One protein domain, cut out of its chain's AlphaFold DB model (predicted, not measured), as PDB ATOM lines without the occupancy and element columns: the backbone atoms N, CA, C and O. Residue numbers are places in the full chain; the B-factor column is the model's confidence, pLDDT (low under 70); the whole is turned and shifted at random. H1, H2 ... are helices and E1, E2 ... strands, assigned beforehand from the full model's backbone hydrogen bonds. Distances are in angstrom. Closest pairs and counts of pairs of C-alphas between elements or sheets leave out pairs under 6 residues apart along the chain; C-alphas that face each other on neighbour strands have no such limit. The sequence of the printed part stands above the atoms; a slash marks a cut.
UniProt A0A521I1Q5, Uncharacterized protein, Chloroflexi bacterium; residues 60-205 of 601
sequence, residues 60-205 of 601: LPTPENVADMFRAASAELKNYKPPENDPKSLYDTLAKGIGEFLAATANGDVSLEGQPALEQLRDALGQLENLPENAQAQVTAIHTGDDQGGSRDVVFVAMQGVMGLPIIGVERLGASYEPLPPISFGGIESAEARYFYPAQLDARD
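This is residues 60 to 205 of the 601 residues of an uncharacterized protein of Chloroflexi bacterium (UniProt A0A521I1Q5). A twisted four-stranded sheet has helices H3 and H4 side by side over one face, while H1 and H2 pack on H3 beyond the sheet. E5 packs on E1 and E2 on their side away from H4. The 146 printed residues hold H1 to H4, then E1 to E5; the sheet, order E1 E2 E3 E4, is antiparallel, and the class is mixed. The whole is compact, radius of gyration of the C-alphas 14.7 A, spanning 44 by 33 by 21 A.

H1 is residues 66 to 69, from C-alpha 66 at (-29.264, -30.664, 44.417); H2 is 71 to 79, H3 88 to 105, 25.5 A long, and H4 116 to 125. E1, 136 to 147, spans 32.1 A and bends by 61 degrees at residue 144; E2, 150 to 160, spans 31.0 A. E3 is 168 to 173, E4 176 to 179 and E5 197 to 204, ending at C-alpha 204 (-7.674, -23.112, 26.774).

E1 to E4 form a meander, each strand the antiparallel neighbour of the one before: N 140 and O 156 are 3.0 A apart, N 155 and O 170 2.8 A, N 171 and O 178 2.8 A, within hydrogen-bond range. H3 is over E3 and E4 at a height of 7.2 A over the sheet; H4, on the same face, is over E1 at 7.4 A. H2 and H3, a helical hairpin, touch through residues 89 to 97 of H3, closest C-alphas Ala 73 and Thr 93, 5.0 A. E5 pairs with no named strand; its closest C-alpha to E2 is Pro 198, 4.9 A from that of Gln 160. Every O i to N i+4 pair is within range in H3 and H4, 4 of 5 in H2; H1 is too short for one.

The printed part has no cut. The link E4 to E5 is long, 17 residues. Residues 148 to 149 are under pLDDT 70.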
ATOM      1  N   LEU A  60     -31.476 -23.103  31.868       80.44
ATOM      2  CA  LEU A  60     -32.323 -23.986  32.661       80.44
ATOM      3  C   LEU A  60     -32.159 -23.661  34.161       80.44
ATOM      4  O   LEU A  60     -31.079 -23.244  34.602       80.44
ATOM      5  N   PRO A  61     -33.231 -23.784  34.962       80.19
ATOM      6  CA  PRO A  61     -33.162 -23.521  36.393       80.19
ATOM      7  C   PRO A  61     -32.323 -24.582  37.114       80.19
ATOM      8  O   PRO A  61     -32.356 -25.759  36.759       80.19
ATOM      9  N   THR A  62     -31.635 -24.176  38.185       80.88
ATOM     10  CA  THR A  62     -30.988 -25.114  39.108       80.88
ATOM     11  C   THR A  62     -32.041 -26.070  39.701       80.88
ATOM     12  O   THR A  62     -33.105 -25.596  40.112       80.88
ATOM     13  N   PRO A  63     -31.791 -27.390  39.781       84.25
ATOM     14  CA  PRO A  63     -32.767 -28.351  40.284       84.25
ATOM     15  C   PRO A  63     -33.072 -28.096  41.763       84.25
ATOM     16  O   PRO A  63     -32.179 -27.769  42.535       84.25
ATOM     17  N   GLU A  64     -34.311 -28.296  42.212       84.62
ATOM     18  CA  GLU A  64     -34.655 -28.116  43.637       84.62
ATOM     19  C   GLU A  64     -34.037 -29.201  44.546       84.62
ATOM     20  O   GLU A  64     -33.977 -29.048  45.763       84.62
ATOM     21  N   ASN A  65     -33.558 -30.303  43.961       87.00
ATOM     22  CA  ASN A  65     -33.066 -31.496  44.646       87.00
ATOM     23  C   ASN A  65     -31.534 -31.676  44.581       87.00
ATOM     24  O   ASN A  65     -31.059 -32.807  44.678       87.00
ATOM     25  N   VAL A  66     -30.748 -30.596  44.456       89.75
ATOM     26  CA  VAL A  66     -29.264 -30.664  44.417       89.75
ATOM     27  C   VAL A  66     -28.683 -31.474  45.582       89.75
ATOM     28  O   VAL A  66     -27.821 -32.328  45.380       89.75
ATOM     29  N   ALA A  67     -29.187 -31.261  46.801       89.50
ATOM     30  CA  ALA A  67     -28.721 -31.976  47.992       89.50
ATOM     31  C   ALA A  67     -28.895 -33.503  47.880       89.50
ATOM     32  O   ALA A  67     -28.107 -34.265  48.438       89.50
ATOM     33  N   ASP A  68     -29.906 -33.960  47.138       92.69
ATOM     34  CA  ASP A  68     -30.168 -35.381  46.931       92.69
ATOM     35  C   ASP A  68     -29.200 -35.992  45.914       92.69
ATOM     36  O   ASP A  68     -28.727 -37.106  46.145       92.69
ATOM     37  N   MET A  69     -28.870 -35.250  44.849       95.12
ATOM     38  CA  MET A  69     -27.910 -35.657  43.809       95.12
ATOM     39  C   MET A  69     -26.511 -35.892  44.396       95.12
ATOM     40  O   MET A  69     -25.836 -36.859  44.053       95.12
ATOM     41  N   PHE A  70     -26.099 -35.057  45.355       96.88
ATOM     42  CA  PHE A  70     -24.775 -35.147  45.975       96.88
ATOM     43  C   PHE A  70     -24.746 -35.805  47.362       96.88
ATOM     44  O   PHE A  70     -23.695 -35.871  48.001       96.88
ATOM     45  N   ARG A  71     -25.868 -36.352  47.844       95.69
ATOM     46  CA  ARG A  71     -25.966 -36.936  49.195       95.69
ATOM     47  C   ARG A  71     -24.918 -38.021  49.460       95.69
ATOM     48  O   ARG A  71     -24.373 -38.097  50.560       95.69
ATOM     49  N   ALA A  72     -24.657 -38.872  48.465       96.56
ATOM     50  CA  ALA A  72     -23.662 -39.935  48.576       96.56
ATOM     51  C   ALA A  72     -22.241 -39.364  48.700       96.56
ATOM     52  O   ALA A  72     -21.508 -39.771  49.595       96.56
ATOM     53  N   ALA A  73     -21.899 -38.362  47.886       96.88
ATOM     54  CA  ALA A  73     -20.605 -37.687  47.953       96.88
ATOM     55  C   ALA A  73     -20.380 -37.014  49.317       96.88
ATOM     56  O   ALA A  73     -19.340 -37.219  49.935       96.88
ATOM     57  N   SER A  74     -21.381 -36.302  49.849       96.12
ATOM     58  CA  SER A  74     -21.322 -35.707  51.194       96.12
ATOM     59  C   SER A  74     -21.086 -36.747  52.301       96.12
ATOM     60  O   SER A  74     -20.399 -36.474  53.288       96.12
ATOM     61  N   ALA A  75     -21.646 -37.953  52.153       95.88
ATOM     62  CA  ALA A  75     -21.452 -39.047  53.103       95.88
ATOM     63  C   ALA A  75     -20.048 -39.669  53.007       95.88
ATOM     64  O   ALA A  75     -19.451 -39.973  54.042       95.88
ATOM     65  N   GLU A  76     -19.514 -39.832  51.794       96.69
ATOM     66  CA  GLU A  76     -18.142 -40.300  51.570       96.69
ATOM     67  C   GLU A  76     -17.119 -39.283  52.087       96.69
ATOM     68  O   GLU A  76     -16.194 -39.650  52.813       96.69
ATOM     69  N   LEU A  77     -17.342 -37.992  51.825       95.31
ATOM     70  CA  LEU A  77     -16.465 -36.902  52.248       95.31
ATOM     71  C   LEU A  77     -16.280 -36.856  53.770       95.31
ATOM     72  O   LEU A  77     -15.170 -36.680  54.260       95.31
ATOM     73  N   LYS A  78     -17.342 -37.125  54.538       94.50
ATOM     74  CA  LYS A  78     -17.283 -37.226  56.006       94.50
ATOM     75  C   LYS A  78     -16.296 -38.287  56.512       94.50
ATOM     76  O   LYS A  78     -15.748 -38.149  57.607       94.50
ATOM     77  N   ASN A  79     -16.124 -39.375  55.763       92.69
ATOM     78  CA  ASN A  79     -15.263 -40.499  56.135       92.69
ATOM     79  C   ASN A  79     -13.898 -40.451  55.439       92.69
ATOM     80  O   ASN A  79     -13.032 -41.279  55.740       92.69
ATOM     81  N   TYR A  80     -13.707 -39.511  54.518       94.25
ATOM     82  CA  TYR A  80     -12.501 -39.387  53.724       94.25
ATOM     83  C   TYR A  80     -11.342 -38.861  54.582       94.25
ATOM     84  O   TYR A  80     -11.425 -37.800  55.199       94.25
ATOM     85  N   LYS A  81     -10.270 -39.655  54.663       90.88
ATOM     86  CA  LYS A  81      -9.055 -39.374  55.439       90.88
ATOM     87  C   LYS A  81      -7.837 -39.575  54.536       90.88
ATOM     88  O   LYS A  81      -7.313 -40.686  54.482       90.88
ATOM     89  N   PRO A  82      -7.475 -38.563  53.741       86.19
ATOM     90  CA  PRO A  82      -6.263 -38.595  52.934       86.19
ATOM     91  C   PRO A  82      -5.011 -38.350  53.801       86.19
ATOM     92  O   PRO A  82      -5.109 -37.622  54.794       86.19
ATOM     93  N   PRO A  83      -3.837 -38.880  53.406       85.31
ATOM     94  CA  PRO A  83      -3.596 -39.697  52.209       85.31
ATOM     95  C   PRO A  83      -3.918 -41.197  52.378       85.31
ATOM     96  O   PRO A  83      -3.762 -41.972  51.433       85.31
ATOM     97  N   GLU A  84      -4.347 -41.637  53.566       85.62
ATOM     98  CA  GLU A  84      -4.459 -43.061  53.904       85.62
ATOM     99  C   GLU A  84      -5.600 -43.778  53.171       85.62
ATOM    100  O   GLU A  84      -5.471 -44.952  52.809       85.62
ATOM    101  N   ASN A  85      -6.720 -43.090  52.945       88.50
ATOM    102  CA  ASN A  85      -7.869 -43.652  52.247       88.50
ATOM    103  C   ASN A  85      -7.741 -43.483  50.726       88.50
ATOM    104  O   ASN A  85      -7.278 -42.461  50.226       88.50
ATOM    105  N   ASP A  86      -8.206 -44.489  49.988       89.06
ATOM    106  CA  ASP A  86      -8.377 -44.413  48.537       89.06
ATOM    107  C   ASP A  86      -9.513 -43.427  48.185       89.06
ATOM    108  O   ASP A  86     -10.621 -43.577  48.718       89.06
ATOM    109  N   PRO A  87      -9.280 -42.424  47.310       93.31
ATOM    110  CA  PRO A  87     -10.307 -41.468  46.903       93.31
ATOM    111  C   PRO A  87     -11.408 -42.073  46.023       93.31
ATOM    112  O   PRO A  87     -12.404 -41.395  45.776       93.31
ATOM    113  N   LYS A  88     -11.283 -43.321  45.551       93.88
ATOM    114  CA  LYS A  88     -12.183 -43.908  44.545       93.88
ATOM    115  C   LYS A  88     -13.677 -43.782  44.866       93.88
ATOM    116  O   LYS A  88     -14.457 -43.415  43.995       93.88
ATOM    117  N   SER A  89     -14.094 -44.079  46.097       94.94
ATOM    118  CA  SER A  89     -15.517 -44.023  46.480       94.94
ATOM    119  C   SER A  89     -16.074 -42.592  46.422       94.94
ATOM    120  O   SER A  89     -17.162 -42.341  45.894       94.94
ATOM    121  N   LEU A  90     -15.286 -41.625  46.904       96.25
ATOM    122  CA  LEU A  90     -15.619 -40.204  46.827       96.25
ATOM    123  C   LEU A  90     -15.633 -39.720  45.368       96.25
ATOM    124  O   LEU A  90     -16.562 -39.026  44.964       96.25
ATOM    125  N   TYR A  91     -14.656 -40.144  44.563       96.69
ATOM    126  CA  TYR A  91     -14.592 -39.858  43.131       96.69
ATOM    127  C   TYR A  91     -15.845 -40.346  42.395       96.69
ATOM    128  O   TYR A  91     -16.525 -39.558  41.743       96.69
ATOM    129  N   ASP A  92     -16.184 -41.632  42.534       96.81
ATOM    130  CA  ASP A  92     -17.301 -42.258  41.820       96.81
ATOM    131  C   ASP A  92     -18.641 -41.588  42.172       96.81
ATOM    132  O   ASP A  92     -19.490 -41.358  41.305       96.81
ATOM    133  N   THR A  93     -18.843 -41.259  43.453       97.44
ATOM    134  CA  THR A  93     -20.076 -40.611  43.922       97.44
ATOM    135  C   THR A  93     -20.181 -39.154  43.476       97.44
ATOM    136  O   THR A  93     -21.278 -38.724  43.112       97.44
ATOM    137  N   LEU A  94     -19.068 -38.412  43.436       97.94
ATOM    138  CA  LEU A  94     -19.029 -37.062  42.873       97.94
ATOM    139  C   LEU A  94     -19.266 -37.073  41.360       97.94
ATOM    140  O   LEU A  94     -20.130 -36.337  40.894       97.94
ATOM    141  N   ALA A  95     -18.573 -37.928  40.603       97.81
ATOM    142  CA  ALA A  95     -18.730 -38.033  39.151       97.81
ATOM    143  C   ALA A  95     -20.177 -38.362  38.759       97.81
ATOM    144  O   ALA A  95     -20.746 -37.749  37.854       97.81
ATOM    145  N   LYS A  96     -20.811 -39.280  39.499       97.00
ATOM    146  CA  LYS A  96     -22.229 -39.594  39.327       97.00
ATOM    147  C   LYS A  96     -23.126 -38.382  39.612       97.00
ATOM    148  O   LYS A  96     -23.991 -38.077  38.794       97.00
ATOM    149  N   GLY A  97     -22.925 -37.696  40.740       97.25
ATOM    150  CA  GLY A  97     -23.710 -36.509  41.103       97.25
ATOM    151  C   GLY A  97     -23.555 -35.365  40.096       97.25
ATOM    152  O   GLY A  97     -24.542 -34.732  39.732       97.25
ATOM    153  N   ILE A  98     -22.340 -35.158  39.576       97.81
ATOM    154  CA  ILE A  98     -22.042 -34.203  38.497       97.81
ATOM    155  C   ILE A  98     -22.848 -34.549  37.240       97.81
ATOM    156  O   ILE A  98     -23.519 -33.676  36.690       97.81
ATOM    157  N   GLY A  99     -22.829 -35.813  36.805       96.44
ATOM    158  CA  GLY A  99     -23.600 -36.259  35.642       96.44
ATOM    159  C   GLY A  99     -25.112 -36.067  35.815       96.44
ATOM    160  O   GLY A  99     -25.773 -35.556  34.914       96.44
ATOM    161  N   GLU A 100     -25.662 -36.408  36.986       95.19
ATOM    162  CA  GLU A 100     -27.085 -36.194  37.304       95.19
ATOM    163  C   GLU A 100     -27.464 -34.703  37.306       95.19
ATOM    164  O   GLU A 100     -28.517 -34.328  36.785       95.19
ATOM    165  N   PHE A 101     -26.598 -33.848  37.853       96.31
ATOM    166  CA  PHE A 101     -26.806 -32.403  37.890       96.31
ATOM    167  C   PHE A 101     -26.786 -31.788  36.486       96.31
ATOM    168  O   PHE A 101     -27.689 -31.031  36.119       96.31
ATOM    169  N   LEU A 102     -25.780 -32.130  35.677       95.12
ATOM    170  CA  LEU A 102     -25.631 -31.595  34.325       95.12
ATOM    171  C   LEU A 102     -26.726 -32.106  33.386       95.12
ATOM    172  O   LEU A 102     -27.228 -31.337  32.572       95.12
ATOM    173  N   ALA A 103     -27.190 -33.347  33.546       92.38
ATOM    174  CA  ALA A 103     -28.345 -33.857  32.804       92.38
ATOM    175  C   ALA A 103     -29.632 -33.053  33.054       92.38
ATOM    176  O   ALA A 103     -30.508 -33.021  32.190       92.38
ATOM    177  N   ALA A 104     -29.755 -32.404  34.215       91.62
ATOM    178  CA  ALA A 104     -30.911 -31.582  34.561       91.62
ATOM    179  C   ALA A 104     -30.766 -30.097  34.175       91.62
ATOM    180  O   ALA A 104     -31.778 -29.408  34.046       91.62
ATOM    181  N   THR A 105     -29.537 -29.596  34.021       92.06
ATOM    182  CA  THR A 105     -29.240 -28.151  33.907       92.06
ATOM    183  C   THR A 105     -28.613 -27.728  32.587       92.06
ATOM    184  O   THR A 105     -28.741 -26.568  32.199       92.06
ATOM    185  N   ALA A 106     -27.934 -28.633  31.887       91.31
ATOM    186  CA  ALA A 106     -27.272 -28.320  30.633       91.31
ATOM    187  C   ALA A 106     -28.197 -28.517  29.430       91.31
ATOM    188  O   ALA A 106     -29.028 -29.425  29.393       91.31
ATOM    189  N   ASN A 107     -27.992 -27.701  28.397       88.12
ATOM    190  CA  ASN A 107     -28.605 -27.940  27.100       88.12
ATOM    191  C   ASN A 107     -27.795 -28.992  26.323       88.12
ATOM    192  O   ASN A 107     -26.673 -28.714  25.888       88.12
ATOM    193  N   GLY A 108     -28.410 -30.166  26.134       83.75
ATOM    194  CA  GLY A 108     -27.905 -31.346  25.419       83.75
ATOM    195  C   GLY A 108     -27.518 -31.135  23.944       83.75
ATOM    196  O   GLY A 108     -26.719 -31.909  23.404       83.75
ATOM    197  N   ASP A 109     -28.007 -30.066  23.319       84.19
ATOM    198  CA  ASP A 109     -27.862 -29.834  21.878       84.19
ATOM    199  C   ASP A 109     -26.654 -28.960  21.517       84.19
ATOM    200  O   ASP A 109     -26.269 -28.888  20.354       84.19
ATOM    201  N   VAL A 110     -26.056 -28.279  22.499       87.12
ATOM    202  CA  VAL A 110     -24.922 -27.364  22.294       87.12
ATOM    203  C   VAL A 110     -23.793 -27.655  23.277       87.12
ATOM    204  O   VAL A 110     -24.021 -28.275  24.325       87.12
ATOM    205  N   SER A 111     -22.586 -27.206  22.929       89.69
ATOM    206  CA  SER A 111     -21.383 -27.340  23.758       89.69
ATOM    207  C   SER A 111     -21.616 -26.807  25.166       89.69
ATOM    208  O   SER A 111     -22.279 -25.780  25.339       89.69
ATOM    209  N   LEU A 112     -21.086 -27.500  26.179       91.38
ATOM    210  CA  LEU A 112     -21.050 -27.015  27.565       91.38
ATOM    211  C   LEU A 112     -20.199 -25.755  27.743       91.38
ATOM    212  O   LEU A 112     -20.371 -25.054  28.744       91.38
ATOM    213  N   GLU A 113     -19.297 -25.450  26.811       89.50
ATOM    214  CA  GLU A 113     -18.426 -24.288  26.917       89.50
ATOM    215  C   GLU A 113     -19.240 -22.988  26.988       89.50
ATOM    216  O   GLU A 113     -20.015 -22.643  26.099       89.50
ATOM    217  N   GLY A 114     -19.076 -22.253  28.091       83.62
ATOM    218  CA  GLY A 114     -19.800 -21.004  28.332       83.62
ATOM    219  C   GLY A 114     -21.268 -21.169  28.744       83.62
ATOM    220  O   GLY A 114     -21.942 -20.156  28.938       83.62
ATOM    221  N   GLN A 115     -21.779 -22.396  28.927       90.12
ATOM    222  CA  GLN A 115     -23.125 -22.588  29.471       90.12
ATOM    223  C   GLN A 115     -23.195 -22.184  30.955       90.12
ATOM    224  O   GLN A 115     -22.302 -22.534  31.733       90.12
ATOM    225  N   PRO A 116     -24.304 -21.562  31.408       91.44
ATOM    226  CA  PRO A 116     -24.539 -21.283  32.829       91.44
ATOM    227  C   PRO A 116     -24.511 -22.528  33.729       91.44
ATOM    228  O   PRO A 116     -24.247 -22.408  34.923       91.44
ATOM    229  N   ALA A 117     -24.760 -23.716  33.170       93.25
ATOM    230  CA  ALA A 117     -24.763 -24.981  33.900       93.25
ATOM    231  C   ALA A 117     -23.426 -25.279  34.605       93.25
ATOM    232  O   ALA A 117     -23.435 -25.843  35.696       93.25
ATOM    233  N   LEU A 118     -22.282 -24.872  34.035       94.69
ATOM    234  CA  LEU A 118     -20.967 -25.083  34.662       94.69
ATOM    235  C   LEU A 118     -20.795 -24.241  35.934       94.69
ATOM    236  O   LEU A 118     -20.284 -24.726  36.942       94.69
ATOM    237  N   GLU A 119     -21.274 -22.998  35.904       94.69
ATOM    238  CA  GLU A 119     -21.283 -22.095  37.059       94.69
ATOM    239  C   GLU A 119     -22.253 -22.595  38.142       94.69
ATOM    240  O   GLU A 119     -21.900 -22.673  39.315       94.69
ATOM    241  N   GLN A 120     -23.452 -23.031  37.742       95.38
ATOM    242  CA  GLN A 120     -24.422 -23.634  38.662       95.38
ATOM    243  C   GLN A 120     -23.881 -24.921  39.308       95.38
ATOM    244  O   GLN A 120     -24.118 -25.158  40.493       95.38
ATOM    245  N   LEU A 121     -23.145 -25.745  38.551       97.06
ATOM    246  CA  LEU A 121     -22.483 -26.941  39.073       97.06
ATOM    247  C   LEU A 121     -21.406 -26.566  40.094       97.06
ATOM    248  O   LEU A 121     -21.329 -27.186  41.154       97.06
ATOM    249  N   ARG A 122     -20.599 -25.541  39.804       96.88
ATOM    250  CA  ARG A 122     -19.593 -25.025  40.738       96.88
ATOM    251  C   ARG A 122     -20.225 -24.610  42.067       96.88
ATOM    252  O   ARG A 122     -19.749 -25.027  43.122       96.88
ATOM    253  N   ASP A 123     -21.315 -23.849  42.014       95.44
ATOM    254  CA  ASP A 123     -22.046 -23.408  43.204       95.44
ATOM    255  C   ASP A 123     -22.632 -24.589  43.989       95.44
ATOM    256  O   ASP A 123     -22.535 -24.628  45.216       95.44
ATOM    257  N   ALA A 124     -23.208 -25.575  43.293       96.12
ATOM    258  CA  ALA A 124     -23.747 -26.788  43.904       96.12
ATOM    259  C   ALA A 124     -22.665 -27.597  44.635       96.12
ATOM    260  O   ALA A 124     -22.863 -28.022  45.775       96.12
ATOM    261  N   LEU A 125     -21.500 -27.769  44.008       97.00
ATOM    262  CA  LEU A 125     -20.352 -28.451  44.603       97.00
ATOM    263  C   LEU A 125     -19.766 -27.675  45.790       97.00
ATOM    264  O   LEU A 125     -19.299 -28.288  46.745       97.00
ATOM    265  N   GLY A 126     -19.828 -26.341  45.782       94.19
ATOM    266  CA  GLY A 126     -19.425 -25.503  46.918       94.19
ATOM    267  C   GLY A 126     -20.334 -25.623  48.150       94.19
ATOM    268  O   GLY A 126     -19.972 -25.155  49.227       94.19
ATOM    269  N   GLN A 127     -21.506 -26.251  48.013       92.88
ATOM    270  CA  GLN A 127     -22.486 -26.440  49.090       92.88
ATOM    271  C   GLN A 127     -22.494 -27.861  49.670       92.88
ATOM    272  O   GLN A 127     -23.360 -28.180  50.489       92.88
ATOM    273  N   LEU A 128     -21.558 -28.725  49.264       95.25
ATOM    274  CA  LEU A 128     -21.467 -30.081  49.806       95.25
ATOM    275  C   LEU A 128     -21.239 -30.059  51.320       95.25
ATOM    276  O   LEU A 128     -20.429 -29.299  51.854       95.25
ATOM    277  N   GLU A 129     -21.941 -30.940  52.027       93.81
ATOM    278  CA  GLU A 129     -21.749 -31.081  53.465       93.81
ATOM    279  C   GLU A 129     -20.397 -31.742  53.754       93.81
ATOM    280  O   GLU A 129     -19.994 -32.681  53.070       93.81
ATOM    281  N   ASN A 130     -19.748 -31.326  54.847       93.19
ATOM    282  CA  ASN A 130     -18.452 -31.841  55.312       93.19
ATOM    283  C   ASN A 130     -17.243 -31.449  54.443       93.19
ATOM    284  O   ASN A 130     -16.180 -32.055  54.583       93.19
ATOM    285  N   LEU A 131     -17.371 -30.427  53.593       93.81
ATOM    286  CA  LEU A 131     -16.213 -29.808  52.952       93.81
ATOM    287  C   LEU A 131     -15.257 -29.181  53.981       93.81
ATOM    288  O   LEU A 131     -15.715 -28.603  54.973       93.81
ATOM    289  N   PRO A 132     -13.935 -29.254  53.740       92.25
ATOM    290  CA  PRO A 132     -12.970 -28.397  54.420       92.25
ATOM    291  C   PRO A 132     -13.352 -26.916  54.292       92.25
ATOM    292  O   PRO A 132     -13.879 -26.494  53.267       92.25
ATOM    293  N   GLU A 133     -13.056 -26.105  55.311       90.44
ATOM    294  CA  GLU A 133     -13.456 -24.685  55.346       90.44
ATOM    295  C   GLU A 133     -12.890 -23.857  54.180       90.44
ATOM    296  O   GLU A 133     -13.497 -22.875  53.760       90.44
ATOM    297  N   ASN A 134     -11.727 -24.244  53.658       89.69
ATOM    298  CA  ASN A 134     -11.060 -23.598  52.531       89.69
ATOM    299  C   ASN A 134     -11.400 -24.238  51.176       89.69
ATOM    300  O   ASN A 134     -10.760 -23.893  50.181       89.69
ATOM    301  N   ALA A 135     -12.339 -25.188  51.127       93.88
ATOM    302  CA  ALA A 135     -12.610 -25.917  49.903       93.88
ATOM    303  C   ALA A 135     -13.330 -25.056  48.863       93.88
ATOM    304  O   ALA A 135     -14.252 -24.305  49.183       93.88
ATOM    305  N   GLN A 136     -12.915 -25.185  47.604       95.50
ATOM    306  CA  GLN A 136     -13.517 -24.485  46.471       95.50
ATOM    307  C   GLN A 136     -13.631 -25.438  45.286       95.50
ATOM    308  O   GLN A 136     -12.699 -26.183  44.988       95.50
ATOM    309  N   ALA A 137     -14.772 -25.415  44.603       97.00
ATOM    310  CA  ALA A 137     -14.941 -26.155  43.364       97.00
ATOM    311  C   ALA A 137     -14.448 -25.311  42.184       97.00
ATOM    312  O   ALA A 137     -14.771 -24.127  42.073       97.00
ATOM    313  N   GLN A 138     -13.705 -25.934  41.280       97.94
ATOM    314  CA  GLN A 138     -13.357 -25.383  39.975       97.94
ATOM    315  C   GLN A 138     -13.924 -26.322  38.913       97.94
ATOM    316  O   GLN A 138     -13.814 -27.541  39.044       97.94
ATOM    317  N   VAL A 139     -14.565 -25.759  37.891       98.00
ATOM    318  CA  VAL A 139     -15.268 -26.509  36.845       98.00
ATOM    319  C   VAL A 139     -14.885 -25.918  35.497       98.00
ATOM    320  O   VAL A 139     -14.986 -24.708  35.304       98.00
ATOM    321  N   THR A 140     -14.472 -26.769  34.564       96.88
ATOM    322  CA  THR A 140     -14.230 -26.393  33.167       96.88
ATOM    323  C   THR A 140     -14.749 -27.479  32.229       96.88
ATOM    324  O   THR A 140     -15.040 -28.594  32.667       96.88
ATOM    325  N   ALA A 141     -14.887 -27.160  30.947       96.06
ATOM    326  CA  ALA A 141     -15.278 -28.119  29.925       96.06
ATOM    327  C   ALA A 141     -14.458 -27.931  28.646       96.06
ATOM    328  O   ALA A 141     -14.014 -26.821  28.348       96.06
ATOM    329  N   ILE A 142     -14.279 -29.026  27.907       95.06
ATOM    330  CA  ILE A 142     -13.669 -29.054  26.577       95.06
ATOM    331  C   ILE A 142     -14.686 -29.642  25.608       95.06
ATOM    332  O   ILE A 142     -15.146 -30.770  25.805       95.06
ATOM    333  N   HIS A 143     -15.011 -28.894  24.560       93.75
ATOM    334  CA  HIS A 143     -15.784 -29.407  23.441       93.75
ATOM    335  C   HIS A 143     -14.921 -30.322  22.568       93.75
ATOM    336  O   HIS A 143     -13.813 -29.968  22.169       93.75
ATOM    337  N   THR A 144     -15.426 -31.516  22.267       90.31
ATOM    338  CA  THR A 144     -14.686 -32.548  21.515       90.31
ATOM    339  C   THR A 144     -15.334 -32.898  20.176       90.31
ATOM    340  O   THR A 144     -14.833 -33.763  19.458       90.31
ATOM    341  N   GLY A 145     -16.425 -32.213  19.826       87.38
ATOM    342  CA  GLY A 145     -17.176 -32.380  18.586       87.38
ATOM    343  C   GLY A 145     -18.665 -32.618  18.832       87.38
ATOM    344  O   GLY A 145     -19.129 -32.648  19.968       87.38
ATOM    345  N   ASP A 146     -19.418 -32.828  17.758       84.25
ATOM    346  CA  ASP A 146     -20.842 -33.161  17.826       84.25
ATOM    347  C   ASP A 146     -21.046 -34.642  17.483       84.25
ATOM    348  O   ASP A 146     -20.567 -35.120  16.452       84.25
ATOM    349  N   ASP A 147     -21.768 -35.376  18.334       72.38
ATOM    350  CA  ASP A 147     -22.063 -36.799  18.140       72.38
ATOM    351  C   ASP A 147     -23.489 -37.149  18.601       72.38
ATOM    352  O   ASP A 147     -24.066 -36.529  19.492       72.38
ATOM    353  N   GLN A 148     -24.093 -38.152  17.963       63.88
ATOM    354  CA  GLN A 148     -25.427 -38.686  18.280       63.88
ATOM    355  C   GLN A 148     -26.562 -37.644  18.328       63.88
ATOM    356  O   GLN A 148     -27.582 -37.853  18.985       63.88
ATOM    357  N   GLY A 149     -26.425 -36.546  17.583       68.81
ATOM    358  CA  GLY A 149     -27.433 -35.486  17.520       68.81
ATOM    359  C   GLY A 149     -27.367 -34.475  18.666       68.81
ATOM    360  O   GLY A 149     -28.313 -33.709  18.815       68.81
ATOM    361  N   GLY A 150     -26.278 -34.457  19.437       80.25
ATOM    362  CA  GLY A 150     -25.990 -33.431  20.433       80.25
ATOM    363  C   GLY A 150     -24.491 -33.164  20.551       80.25
ATOM    364  O   GLY A 150     -23.683 -33.698  19.793       80.25
ATOM    365  N   SER A 151     -24.120 -32.326  21.513       86.94
ATOM    366  CA  SER A 151     -22.714 -31.990  21.732       86.94
ATOM    367  C   SER A 151     -21.978 -33.082  22.510       86.94
ATOM    368  O   SER A 151     -22.552 -33.700  23.418       86.94
ATOM    369  N   ARG A 152     -20.711 -33.316  22.153       91.12
ATOM    370  CA  ARG A 152     -19.766 -34.161  22.883       91.12
ATOM    371  C   ARG A 152     -18.783 -33.272  23.630       91.12
ATOM    372  O   ARG A 152     -17.935 -32.613  23.029       91.12
ATOM    373  N   ASP A 153     -18.859 -33.299  24.950       94.06
ATOM    374  CA  ASP A 153     -18.024 -32.472  25.816       94.06
ATOM    375  C   ASP A 153     -17.374 -33.332  26.897       94.06
ATOM    376  O   ASP A 153     -17.895 -34.379  27.279       94.06
ATOM    377  N   VAL A 154     -16.268 -32.857  27.452       95.81
ATOM    378  CA  VAL A 154     -15.709 -33.409  28.684       95.81
ATOM    379  C   VAL A 154     -15.692 -32.333  29.743       95.81
ATOM    380  O   VAL A 154     -15.149 -31.256  29.521       95.81
ATOM    381  N   VAL A 155     -16.286 -32.633  30.892       97.25
ATOM    382  CA  VAL A 155     -16.294 -31.763  32.064       97.25
ATOM    383  C   VAL A 155     -15.223 -32.223  33.026       97.25
ATOM    384  O   VAL A 155     -15.159 -33.400  33.379       97.25
ATOM    385  N   PHE A 156     -14.424 -31.270  33.486       97.94
ATOM    386  CA  PHE A 156     -13.414 -31.484  34.504       97.94
ATOM    387  C   PHE A 156     -13.780 -30.700  35.757       97.94
ATOM    388  O   PHE A 156     -14.158 -29.527  35.680       97.94
ATOM    389  N   VAL A 157     -13.657 -31.350  36.911       98.44
ATOM    390  CA  VAL A 157     -13.926 -30.755  38.218       98.44
ATOM    391  C   VAL A 157     -12.743 -30.991  39.147       98.44
ATOM    392  O   VAL A 157     -12.319 -32.126  39.354       98.44
ATOM    393  N   ALA A 158     -12.245 -29.915  39.745       97.75
ATOM    394  CA  ALA A 158     -11.238 -29.948  40.795       97.75
ATOM    395  C   ALA A 158     -11.847 -29.423  42.097       97.75
ATOM    396  O   ALA A 158     -12.493 -28.375  42.114       97.75
ATOM    397  N   MET A 159     -11.627 -30.147  43.193       97.00
ATOM    398  CA  MET A 159     -12.057 -29.743  44.533       97.00
ATOM    399  C   MET A 159     -10.839 -29.249  45.312       97.00
ATOM    400  O   MET A 159     -10.162 -30.018  45.997       97.00
ATOM    401  N   GLN A 160     -10.545 -27.957  45.192       94.69
ATOM    402  CA  GLN A 160      -9.485 -27.313  45.958       94.69
ATOM    403  C   GLN A 160      -9.730 -27.504  47.457       94.69
ATOM    404  O   GLN A 160     -10.874 -27.542  47.905       94.69
ATOM    405  N   GLY A 161      -8.656 -27.649  48.235       91.88
ATOM    406  CA  GLY A 161      -8.722 -27.877  49.683       91.88
ATOM    407  C   GLY A 161      -9.056 -29.317  50.099       91.88
ATOM    408  O   GLY A 161      -8.929 -29.638  51.278       91.88
ATOM    409  N   VAL A 162      -9.412 -30.207  49.163       94.94
ATOM    410  CA  VAL A 162      -9.631 -31.639  49.432       94.94
ATOM    411  C   VAL A 162      -8.386 -32.435  49.026       94.94
ATOM    412  O   VAL A 162      -8.181 -32.723  47.850       94.94
ATOM    413  N   MET A 163      -7.539 -32.789  50.001       94.94
ATOM    414  CA  MET A 163      -6.270 -33.492  49.747       94.94
ATOM    415  C   MET A 163      -6.487 -34.839  49.039       94.94
ATOM    416  O   MET A 163      -7.381 -35.607  49.400       94.94
ATOM    417  N   GLY A 164      -5.638 -35.153  48.063       93.94
ATOM    418  CA  GLY A 164      -5.558 -36.461  47.410       93.94
ATOM    419  C   GLY A 164      -6.747 -36.825  46.524       93.94
ATOM    420  O   GLY A 164      -6.782 -37.935  45.996       93.94
ATOM    421  N   LEU A 165      -7.725 -35.925  46.358       95.62
ATOM    422  CA  LEU A 165      -8.826 -36.111  45.419       95.62
ATOM    423  C   LEU A 165      -8.357 -35.668  44.018       95.62
ATOM    424  O   LEU A 165      -8.117 -34.475  43.821       95.62
ATOM    425  N   PRO A 166      -8.204 -36.593  43.051       95.31
ATOM    426  CA  PRO A 166      -7.811 -36.255  41.681       95.31
ATOM    427  C   PRO A 166      -8.884 -35.427  40.964       95.31
ATOM    428  O   PRO A 166     -10.027 -35.326  41.417       95.31
ATOM    429  N   ILE A 167      -8.530 -34.884  39.800       97.44
ATOM    430  CA  ILE A 167      -9.477 -34.181  38.933       97.44
ATOM    431  C   ILE A 167     -10.517 -35.182  38.428       97.44
ATOM    432  O   ILE A 167     -10.195 -36.259  37.912       97.44
ATOM    433  N   ILE A 168     -11.783 -34.815  38.598       97.81
ATOM    434  CA  ILE A 168     -12.938 -35.615  38.210       97.81
ATOM    435  C   ILE A 168     -13.261 -35.306  36.760       97.81
ATOM    436  O   ILE A 168     -13.471 -34.147  36.418       97.81
ATOM    437  N   GLY A 169     -13.301 -36.339  35.922       96.75
ATOM    438  CA  GLY A 169     -13.695 -36.235  34.526       96.75
ATOM    439  C   GLY A 169     -15.073 -36.850  34.321       96.75
ATOM    440  O   GLY A 169     -15.345 -37.951  34.802       96.75
ATOM    441  N   VAL A 170     -15.940 -36.159  33.588       96.88
ATOM    442  CA  VAL A 170     -17.221 -36.696  33.121       96.88
ATOM    443  C   VAL A 170     -17.346 -36.398  31.635       96.88
ATOM    444  O   VAL A 170     -17.334 -35.240  31.227       96.88
ATOM    445  N   GLU A 171     -17.469 -37.440  30.825       95.00
ATOM    446  CA  GLU A 171     -17.764 -37.304  29.404       95.00
ATOM    447  C   GLU A 171     -19.271 -37.166  29.203       95.00
ATOM    448  O   GLU A 171     -20.060 -37.921  29.769       95.00
ATOM    449  N   ARG A 172     -19.663 -36.208  28.370       92.38
ATOM    450  CA  ARG A 172     -21.026 -36.017  27.895       92.38
ATOM    451  C   ARG A 172     -21.128 -36.494  26.450       92.38
ATOM    452  O   ARG A 172     -20.384 -36.029  25.591       92.38
ATOM    453  N   LEU A 173     -22.112 -37.350  26.179       86.75
ATOM    454  CA  LEU A 173     -22.545 -37.728  24.831       86.75
ATOM    455  C   LEU A 173     -24.029 -37.357  24.689       86.75
ATOM    456  O   LEU A 173     -24.907 -38.064  25.203       86.75
ATOM    457  N   GLY A 174     -24.330 -36.215  24.061       80.19
ATOM    458  CA  GLY A 174     -25.697 -35.693  23.982       80.19
ATOM    459  C   GLY A 174     -26.277 -35.405  25.372       80.19
ATOM    460  O   GLY A 174     -25.810 -34.502  26.058       80.19
ATOM    461  N   ALA A 175     -27.288 -36.168  25.804       79.69
ATOM    462  CA  ALA A 175     -27.903 -36.048  27.137       79.69
ATOM    463  C   ALA A 175     -27.367 -37.062  28.172       79.69
ATOM    464  O   ALA A 175     -27.837 -37.090  29.310       79.69
ATOM    465  N   SER A 176     -26.430 -37.928  27.778       87.50
ATOM    466  CA  SER A 176     -25.847 -38.954  28.648       87.50
ATOM    467  C   SER A 176     -24.495 -38.518  29.208       87.50
ATOM    468  O   SER A 176     -23.767 -37.779  28.549       87.50
ATOM    469  N   TYR A 177     -24.182 -38.981  30.421       93.56
ATOM    470  CA  TYR A 177     -22.966 -38.631  31.152       93.56
ATOM    471  C   TYR A 177     -22.290 -39.890  31.685       93.56
ATOM    472  O   TYR A 177     -22.929 -40.703  32.359       93.56
ATOM    473  N   GLU A 178     -20.999 -40.033  31.409       93.25
ATOM    474  CA  GLU A 178     -20.183 -41.169  31.823       93.25
ATOM    475  C   GLU A 178     -18.975 -40.684  32.638       93.25
ATOM    476  O   GLU A 178     -18.217 -39.835  32.164       93.25
ATOM    477  N   PRO A 179     -18.757 -41.206  33.859       94.31
ATOM    478  CA  PRO A 179     -17.516 -40.973  34.590       94.31
ATOM    479  C   PRO A 179     -16.297 -41.455  33.799       94.31
ATOM    480  O   PRO A 179     -16.303 -42.554  33.239       94.31
ATOM    481  N   LEU A 180     -15.240 -40.652  33.803       94.75
ATOM    482  CA  LEU A 180     -13.947 -40.984  33.210       94.75
ATOM    483  C   LEU A 180     -12.977 -41.528  34.270       94.75
ATOM    484  O   LEU A 180     -13.273 -41.479  35.466       94.75
ATOM    485  N   PRO A 181     -11.818 -42.081  33.867       91.56
ATOM    486  CA  PRO A 181     -10.755 -42.404  34.810       91.56
ATOM    487  C   PRO A 181     -10.268 -41.164  35.585       91.56
ATOM    488  O   PRO A 181     -10.316 -40.051  35.053       91.56
ATOM    489  N   PRO A 182      -9.764 -41.330  36.822       90.94
ATOM    490  CA  PRO A 182      -9.187 -40.228  37.583       90.94
ATOM    491  C   PRO A 182      -8.020 -39.554  36.862       90.94
ATOM    492  O   PRO A 182      -7.140 -40.233  36.334       90.94
ATOM    493  N   ILE A 183      -7.989 -38.220  36.883       91.44
ATOM    494  CA  ILE A 183      -6.946 -37.432  36.224       91.44
ATOM    495  C   ILE A 183      -6.016 -36.856  37.291       91.44
ATOM    496  O   ILE A 183      -6.427 -36.068  38.144       91.44
ATOM    497  N   SER A 184      -4.755 -37.276  37.244       87.12
ATOM    498  CA  SER A 184      -3.667 -36.769  38.077       87.12
ATOM    499  C   SER A 184      -2.348 -36.978  37.351       87.12
ATOM    500  O   SER A 184      -2.161 -38.004  36.692       87.12
ATOM    501  N   PHE A 185      -1.415 -36.042  37.507       79.19
ATOM    502  CA  PHE A 185      -0.039 -36.294  37.096       79.19
ATOM    503  C   PHE A 185       0.607 -37.289  38.080       79.19
ATOM    504  O   PHE A 185       0.316 -37.244  39.271       79.19
ATOM    505  N   GLY A 186       1.402 -38.245  37.588       72.75
ATOM    506  CA  GLY A 186       2.057 -39.268  38.426       72.75
ATOM    507  C   GLY A 186       1.142 -40.362  39.014       72.75
ATOM    508  O   GLY A 186       1.641 -41.304  39.629       72.75
ATOM    509  N   GLY A 187      -0.175 -40.296  38.786       80.12
ATOM    510  CA  GLY A 187      -1.156 -41.258  39.308       80.12
ATOM    511  C   GLY A 187      -1.535 -41.033  40.780       80.12
ATOM    512  O   GLY A 187      -1.155 -40.040  41.385       80.12
ATOM    513  N   ILE A 188      -2.339 -41.945  41.348       82.81
ATOM    514  CA  ILE A 188      -2.871 -41.857  42.731       82.81
ATOM    515  C   ILE A 188      -2.820 -43.197  43.489       82.81
ATOM    516  O   ILE A 188      -3.556 -43.424  44.453       82.81
ATOM    517  N   GLU A 189      -1.995 -44.133  43.024       83.50
ATOM    518  CA  GLU A 189      -2.025 -45.526  43.493       83.50
ATOM    519  C   GLU A 189      -1.451 -45.691  44.913       83.50
ATOM    520  O   GLU A 189      -1.949 -46.513  45.685       83.50
ATOM    521  N   SER A 190      -0.445 -44.892  45.294       84.00
ATOM    522  CA  SER A 190       0.161 -44.917  46.634       84.00
ATOM    523  C   SER A 190      -0.339 -43.781  47.531       84.00
ATOM    524  O   SER A 190      -0.896 -42.793  47.057       84.00
ATOM    525  N   ALA A 191      -0.129 -43.908  48.846       85.44
ATOM    526  CA  ALA A 191      -0.452 -42.839  49.792       85.44
ATOM    527  C   ALA A 191       0.409 -41.590  49.533       85.44
ATOM    528  O   ALA A 191      -0.087 -40.468  49.578       85.44
ATOM    529  N   GLU A 192       1.682 -41.775  49.189       83.62
ATOM    530  CA  GLU A 192       2.600 -40.690  48.842       83.62
ATOM    531  C   GLU A 192       2.119 -39.933  47.597       83.62
ATOM    532  O   GLU A 192       2.094 -38.706  47.599       83.62
ATOM    533  N   ALA A 193       1.633 -40.651  46.577       85.31
ATOM    534  CA  ALA A 193       1.071 -40.058  45.361       85.31
ATOM    535  C   ALA A 193      -0.249 -39.300  45.602       85.31
ATOM    536  O   ALA A 193      -0.698 -38.562  44.735       85.31
ATOM    537  N   ARG A 194      -0.882 -39.459  46.773       91.12
ATOM    538  CA  ARG A 194      -2.101 -38.730  47.175       91.12
ATOM    539  C   ARG A 194      -1.801 -37.493  48.017       91.12
ATOM    540  O   ARG A 194      -2.729 -36.836  48.487       91.12
ATOM    541  N   TYR A 195      -0.530 -37.163  48.232       92.19
ATOM    542  CA  TYR A 195      -0.129 -36.018  49.042       92.19
ATOM    543  C   TYR A 195      -0.118 -34.710  48.233       92.19
ATOM    544  O   TYR A 195       0.904 -34.043  48.107       92.19
ATOM    545  N   PHE A 196      -1.273 -34.344  47.676       94.31
ATOM    546  CA  PHE A 196      -1.450 -33.127  46.882       94.31
ATOM    547  C   PHE A 196      -2.809 -32.470  47.138       94.31
ATOM    548  O   PHE A 196      -3.740 -33.105  47.640       94.31
ATOM    549  N   TYR A 197      -2.948 -31.213  46.729       95.12
ATOM    550  CA  TYR A 197      -4.212 -30.491  46.623       95.12
ATOM    551  C   TYR A 197      -4.390 -29.965  45.197       95.12
ATOM    552  O   TYR A 197      -3.463 -29.364  44.661       95.12
ATOM    553  N   PRO A 198      -5.569 -30.102  44.570       95.44
ATOM    554  CA  PRO A 198      -5.851 -29.359  43.348       95.44
ATOM    555  C   PRO A 198      -5.814 -27.851  43.637       95.44
ATOM    556  O   PRO A 198      -6.539 -27.376  44.512       95.44
ATOM    557  N   ALA A 199      -4.972 -27.103  42.931       94.00
ATOM    558  CA  ALA A 199      -4.810 -25.661  43.123       94.00
ATOM    559  C   ALA A 199      -5.476 -24.854  42.004       94.00
ATOM    560  O   ALA A 199      -6.134 -23.846  42.267       94.00
ATOM    561  N   GLN A 200      -5.358 -25.320  40.761       95.75
ATOM    562  CA  GLN A 200      -5.916 -24.644  39.594       95.75
ATOM    563  C   GLN A 200      -6.428 -25.651  38.564       95.75
ATOM    564  O   GLN A 200      -5.827 -26.708  38.376       95.75
ATOM    565  N   LEU A 201      -7.513 -25.291  37.881       96.88
ATOM    566  CA  LEU A 201      -8.105 -26.007  36.763       96.88
ATOM    567  C   LEU A 201      -8.617 -25.009  35.719       96.88
ATOM    568  O   LEU A 201      -9.354 -24.080  36.044       96.88
ATOM    569  N   ASP A 202      -8.246 -25.212  34.459       95.00
ATOM    570  CA  ASP A 202      -8.627 -24.362  33.335       95.00
ATOM    571  C   ASP A 202      -8.652 -25.168  32.022       95.00
ATOM    572  O   ASP A 202      -8.108 -26.269  31.951       95.00
ATOM    573  N   ALA A 203      -9.286 -24.632  30.978       94.19
ATOM    574  CA  ALA A 203      -9.224 -25.183  29.628       94.19
ATOM    575  C   ALA A 203      -9.073 -24.072  28.585       94.19
ATOM    576  O   ALA A 203      -9.920 -23.178  28.482       94.19
ATOM    577  N   ARG A 204      -8.005 -24.129  27.786       92.19
ATOM    578  CA  ARG A 204      -7.674 -23.112  26.774       92.19
ATOM    579  C   ARG A 204      -7.011 -23.756  25.569       92.19
ATOM    580  O   ARG A 204      -6.277 -24.717  25.733       92.19
ATOM    581  N   ASP A 205      -7.232 -23.193  24.386       91.06
ATOM    582  CA  ASP A 205      -6.436 -23.530  23.203       91.06
ATOM    583  C   ASP A 205      -5.044 -22.914  23.365       91.06
ATOM    584  O   ASP A 205      -4.865 -21.694  23.256       91.06
TER     585      ASP A 205